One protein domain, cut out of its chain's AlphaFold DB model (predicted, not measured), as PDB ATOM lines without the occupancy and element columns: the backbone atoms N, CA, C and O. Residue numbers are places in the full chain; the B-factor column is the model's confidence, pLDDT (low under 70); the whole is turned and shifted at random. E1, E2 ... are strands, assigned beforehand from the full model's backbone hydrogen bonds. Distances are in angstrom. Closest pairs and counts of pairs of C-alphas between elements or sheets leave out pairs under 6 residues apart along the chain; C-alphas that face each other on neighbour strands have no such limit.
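This is residues 808 to 848 of the 849 residues of the protein "DOD-type homing endonuclease domain-containing protein" of viral metagenome (UniProt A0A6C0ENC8). This part has little regular structure: one antiparallel hairpin of two strands, E1 then E2, and a long unnamed stretch that runs on from E2 and folds back. Residues 830 to 836 stick out free at the turn. The printed part has 41 residues with no named helix; its class is all strand, but the strands hold 13 residues, under half. It is only just extended, close to loose, with a radius of gyration of the C-alphas of 13.7 A and spans of 42 by 21 by 11 A.

E1, residues 808 to 813, is 16.4 A long from C-alpha 808 at (-16.812, -0.124, -17.705). E2, residues 819 to 825, is 18.8 A long to C-alpha 825 at (-19.074, -1.170, -11.554).

E1 and E2 are antiparallel neighbours at 146 degrees, a hairpin with a tight link. C-alphas 809 and 823 face each other at 4.7 A. N 810 and O 822 are within hydrogen-bond range at 2.8 A.

The farthest C-alphas, Gly 817 and Gln 832, are 42.4 A apart. The printed part has no cut. Residues 813 to 819 have pLDDT under 70.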
ATOM      1  N   ILE A 808     -16.833  -0.888 -16.449       88.38
ATOM      2  CA  ILE A 808     -16.812  -0.124 -17.705       88.38
ATOM      3  C   ILE A 808     -16.480   1.348 -17.436       88.38
ATOM      4  O   ILE A 808     -16.923   1.927 -16.449       88.38
ATOM      5  N   SER A 809     -15.705   1.974 -18.322       85.81
ATOM      6  CA  SER A 809     -15.395   3.408 -18.230       85.81
ATOM      7  C   SER A 809     -16.489   4.228 -18.914       85.81
ATOM      8  O   SER A 809     -16.570   4.258 -20.141       85.81
ATOM      9  N   GLY A 810     -17.336   4.893 -18.129       84.56
ATOM     10  CA  GLY A 810     -18.308   5.868 -18.617       84.56
ATOM     11  C   GLY A 810     -17.704   7.269 -18.730       84.56
ATOM     12  O   GLY A 810     -16.796   7.629 -17.982       84.56
ATOM     13  N   LEU A 811     -18.240   8.088 -19.635       85.25
ATOM     14  CA  LEU A 811     -17.996   9.533 -19.658       85.25
ATOM     15  C   LEU A 811     -19.161  10.249 -18.972       85.25
ATOM     16  O   LEU A 811     -20.321   9.936 -19.234       85.25
ATOM     17  N   TRP A 812     -18.860  11.239 -18.135       82.25
ATOM     18  CA  TRP A 812     -19.861  12.120 -17.535       82.25
ATOM     19  C   TRP A 812     -19.556  13.586 -17.843       82.25
ATOM     20  O   TRP A 812     -18.410  13.962 -18.086       82.25
ATOM     21  N   ALA A 813     -20.599  14.417 -17.814       69.75
ATOM     22  CA  ALA A 813     -20.509  15.867 -17.927       69.75
ATOM     23  C   ALA A 813     -21.561  16.535 -17.028       69.75
ATOM     24  O   ALA A 813     -22.604  15.943 -16.750       69.75
ATOM     25  N   ASN A 814     -21.306  17.765 -16.573       64.38
ATOM     26  CA  ASN A 814     -22.265  18.560 -15.801       64.38
ATOM     27  C   ASN A 814     -22.453  19.983 -16.357       64.38
ATOM     28  O   ASN A 814     -21.671  20.463 -17.177       64.38
ATOM     29  N   ALA A 815     -23.483  20.680 -15.866       45.41
ATOM     30  CA  ALA A 815     -23.821  22.048 -16.277       45.41
ATOM     31  C   ALA A 815     -22.709  23.085 -16.003       45.41
ATOM     32  O   ALA A 815     -22.650  24.113 -16.668       45.41
ATOM     33  N   LEU A 816     -21.778  22.795 -15.082       48.75
ATOM     34  CA  LEU A 816     -20.591  23.620 -14.804       48.75
ATOM     35  C   LEU A 816     -19.440  23.369 -15.799       48.75
ATOM     36  O   LEU A 816     -18.301  23.756 -15.527       48.75
ATOM     37  N   GLY A 817     -19.707  22.654 -16.896       51.44
ATOM     38  CA  GLY A 817     -18.733  22.334 -17.936       51.44
ATOM     39  C   GLY A 817     -17.646  21.356 -17.524       51.44
ATOM     40  O   GLY A 817     -16.688  21.176 -18.274       51.44
ATOM     41  N   LYS A 818     -17.761  20.735 -16.347       60.62
ATOM     42  CA  LYS A 818     -16.839  19.680 -15.940       60.62
ATOM     43  C   LYS A 818     -17.262  18.402 -16.636       60.62
ATOM     44  O   LYS A 818     -18.432  18.031 -16.572       60.62
ATOM     45  N   GLY A 819     -16.299  17.744 -17.263       65.56
ATOM     46  CA  GLY A 819     -16.422  16.366 -17.700       65.56
ATOM     47  C   GLY A 819     -15.356  15.507 -17.040       65.56
ATOM     48  O   GLY A 819     -14.393  16.017 -16.460       65.56
ATOM     49  N   GLY A 820     -15.534  14.200 -17.133       72.94
ATOM     50  CA  GLY A 820     -14.559  13.241 -16.647       72.94
ATOM     51  C   GLY A 820     -14.952  11.814 -16.980       72.94
ATOM     52  O   GLY A 820     -15.994  11.550 -17.583       72.94
ATOM     53  N   ILE A 821     -14.097  10.898 -16.551       82.25
ATOM     54  CA  ILE A 821     -14.358   9.466 -16.598       82.25
ATOM     55  C   ILE A 821     -15.015   9.072 -15.271       82.25
ATOM     56  O   ILE A 821     -14.708   9.642 -14.221       82.25
ATOM     57  N   ILE A 822     -15.957   8.138 -15.318       86.06
ATOM     58  CA  ILE A 822     -16.543   7.493 -14.146       86.06
ATOM     59  C   ILE A 822     -16.540   5.978 -14.382       86.06
ATOM     60  O   ILE A 822     -17.130   5.526 -15.367       86.06
ATOM     61  N   PRO A 823     -15.870   5.175 -13.538       84.62
ATOM     62  CA  PRO A 823     -16.026   3.731 -13.595       84.62
ATOM     63  C   PRO A 823     -17.453   3.379 -13.158       84.62
ATOM     64  O   PRO A 823     -17.928   3.819 -12.111       84.62
ATOM     65  N   ILE A 824     -18.150   2.612 -13.989       87.25
ATOM     66  CA  ILE A 824     -19.429   1.992 -13.655       87.25
ATOM     67  C   ILE A 824     -19.114   0.535 -13.335       87.25
ATOM     68  O   ILE A 824     -18.616  -0.202 -14.189       87.25
ATOM     69  N   GLU A 825     -19.383   0.149 -12.095       89.69
ATOM     70  CA  GLU A 825     -19.074  -1.170 -11.554       89.69
ATOM     71  C   GLU A 825     -20.350  -2.007 -11.419       89.69
ATOM     72  O   GLU A 825     -21.397  -1.528 -10.980       89.69
ATOM     73  N   CYS A 826     -20.251  -3.282 -11.780       89.31
ATOM     74  CA  CYS A 826     -21.286  -4.290 -11.644       89.31
ATOM     75  C   CYS A 826     -20.668  -5.540 -11.014       89.31
ATOM     76  O   CYS A 826     -19.704  -6.102 -11.536       89.31
ATOM     77  N   SER A 827     -21.234  -5.988  -9.896       88.50
ATOM     78  CA  SER A 827     -20.823  -7.202  -9.198       88.50
ATOM     79  C   SER A 827     -22.025  -8.110  -8.956       88.50
ATOM     80  O   SER A 827     -23.140  -7.654  -8.701       88.50
ATOM     81  N   GLN A 828     -21.801  -9.419  -9.057       85.81
ATOM     82  CA  GLN A 828     -22.811 -10.425  -8.741       85.81
ATOM     83  C   GLN A 828     -22.733 -10.770  -7.253       85.81
ATOM     84  O   GLN A 828     -21.646 -10.998  -6.722       85.81
ATOM     85  N   PHE A 829     -23.883 -10.840  -6.584       84.62
ATOM     86  CA  PHE A 829     -23.992 -11.250  -5.184       84.62
ATOM     87  C   PHE A 829     -25.163 -12.234  -5.007       84.62
ATOM     88  O   PHE A 829     -26.151 -12.137  -5.738       84.62
ATOM     89  N   PRO A 830     -25.097 -13.180  -4.050       83.94
ATOM     90  CA  PRO A 830     -26.222 -14.062  -3.753       83.94
ATOM     91  C   PRO A 830     -27.423 -13.267  -3.221       83.94
ATOM     92  O   PRO A 830     -27.306 -12.547  -2.228       83.94
ATOM     93  N   ALA A 831     -28.583 -13.421  -3.859       84.69
ATOM     94  CA  ALA A 831     -29.833 -12.765  -3.483       84.69
ATOM     95  C   ALA A 831     -30.946 -13.795  -3.228       84.69
ATOM     96  O   ALA A 831     -30.923 -14.895  -3.775       84.69
ATOM     97  N   GLN A 832     -31.929 -13.432  -2.399       83.50
ATOM     98  CA  GLN A 832     -33.089 -14.289  -2.103       83.50
ATOM     99  C   GLN A 832     -34.117 -14.317  -3.246       83.50
ATOM    100  O   GLN A 832     -34.827 -15.306  -3.406       83.50
ATOM    101  N   ASN A 833     -34.179 -13.245  -4.042       84.69
ATOM    102  CA  ASN A 833     -35.096 -13.113  -5.169       84.69
ATOM    103  C   ASN A 833     -34.352 -13.350  -6.487       84.69
ATOM    104  O   ASN A 833     -33.229 -12.877  -6.673       84.69
ATOM    105  N   PHE A 834     -35.003 -14.041  -7.421       78.69
ATOM    106  CA  PHE A 834     -34.488 -14.228  -8.774       78.69
ATOM    107  C   PHE A 834     -34.392 -12.869  -9.491       78.69
ATOM    108  O   PHE A 834     -35.388 -12.154  -9.574       78.69
ATOM    109  N   MET A 835     -33.204 -12.528 -10.005       78.69
ATOM    110  CA  MET A 835     -32.912 -11.263 -10.709       78.69
ATOM    111  C   MET A 835     -33.091  -9.974  -9.860       78.69
ATOM    112  O   MET A 835     -33.514  -8.948 -10.388       78.69
ATOM    113  N   ASP A 836     -32.744  -9.989  -8.561       83.62
ATOM    114  CA  ASP A 836     -32.666  -8.762  -7.729       83.62
ATOM    115  C   ASP A 836     -31.570  -7.802  -8.246       83.62
ATOM    116  O   ASP A 836     -30.384  -8.137  -8.221       83.62
ATOM    117  N   LEU A 837     -31.952  -6.599  -8.692       85.25
ATOM    118  CA  LEU A 837     -31.036  -5.567  -9.190       85.25
ATOM    119  C   LEU A 837     -30.943  -4.399  -8.201       85.25
ATOM    120  O   LEU A 837     -31.901  -3.651  -8.003       85.25
ATOM    121  N   ARG A 838     -29.754  -4.189  -7.626       83.19
ATOM    122  CA  ARG A 838     -29.492  -3.092  -6.681       83.19
ATOM    123  C   ARG A 838     -28.650  -1.999  -7.317       83.19
ATOM    124  O   ARG A 838     -27.447  -2.153  -7.492       83.19
ATOM    125  N   LEU A 839     -29.293  -0.872  -7.608       86.56
ATOM    126  CA  LEU A 839     -28.643   0.328  -8.130       86.56
ATOM    127  C   LEU A 839     -28.180   1.238  -6.983       86.56
ATOM    128  O   LEU A 839     -28.963   1.595  -6.099       86.56
ATOM    129  N   THR A 840     -26.909   1.635  -7.004       82.50
ATOM    130  CA  THR A 840     -26.266   2.493  -5.992       82.50
ATOM    131  C   THR A 840     -25.697   3.771  -6.634       82.50
ATOM    132  O   THR A 840     -25.776   3.960  -7.844       82.50
ATOM    133  N   GLY A 841     -25.171   4.706  -5.831       79.50
ATOM    134  CA  GLY A 841     -24.502   5.910  -6.357       79.50
ATOM    135  C   GLY A 841     -25.407   7.106  -6.693       79.50
ATOM    136  O   GLY A 841     -25.089   7.864  -7.600       79.50
ATOM    137  N   LEU A 842     -26.522   7.301  -5.969       79.50
ATOM    138  CA  LEU A 842     -27.404   8.488  -6.079       79.50
ATOM    139  C   LEU A 842     -27.936   8.779  -7.504       79.50
ATOM    140  O   LEU A 842     -28.187   9.926  -7.871       79.50
ATOM    141  N   GLN A 843     -28.147   7.726  -8.294       79.69
ATOM    142  CA  GLN A 843     -28.661   7.811  -9.661       79.69
ATOM    143  C   GLN A 843     -30.061   8.453  -9.722       79.69
ATOM    144  O   GLN A 843     -30.937   8.157  -8.901       79.69
ATOM    145  N   GLY A 844     -30.287   9.305 -10.725       78.81
ATOM    146  CA  GLY A 844     -31.606   9.874 -11.015       78.81
ATOM    147  C   GLY A 844     -32.564   8.855 -11.644       78.81
ATOM    148  O   GLY A 844     -32.131   7.852 -12.201       78.81
ATOM    149  N   GLU A 845     -33.869   9.138 -11.607       76.62
ATOM    150  CA  GLU A 845     -34.941   8.295 -12.182       76.62
ATOM    151  C   GLU A 845     -34.660   7.823 -13.621       76.62
ATOM    152  O   GLU A 845     -34.971   6.690 -13.968       76.62
ATOM    153  N   VAL A 846     -34.052   8.678 -14.451       80.12
ATOM    154  CA  VAL A 846     -33.736   8.381 -15.862       80.12
ATOM    155  C   VAL A 846     -32.555   7.414 -16.014       80.12
ATOM    156  O   VAL A 846     -32.499   6.708 -17.005       80.12
ATOM    157  N   MET A 847     -31.633   7.354 -15.045       79.62
ATOM    158  CA  MET A 847     -30.530   6.377 -15.036       79.62
ATOM    159  C   MET A 847     -30.924   5.033 -14.409       79.62
ATOM    160  O   MET A 847     -30.183   4.065 -14.540       79.62
ATOM    161  N   LYS A 848     -32.063   4.977 -13.707       79.25
ATOM    162  CA  LYS A 848     -32.608   3.751 -13.103       79.25
ATOM    163  C   LYS A 848     -33.557   2.976 -14.024       79.25
ATOM    164  O   LYS A 848     -33.969   1.878 -13.656       79.25
TER     165      LYS A 848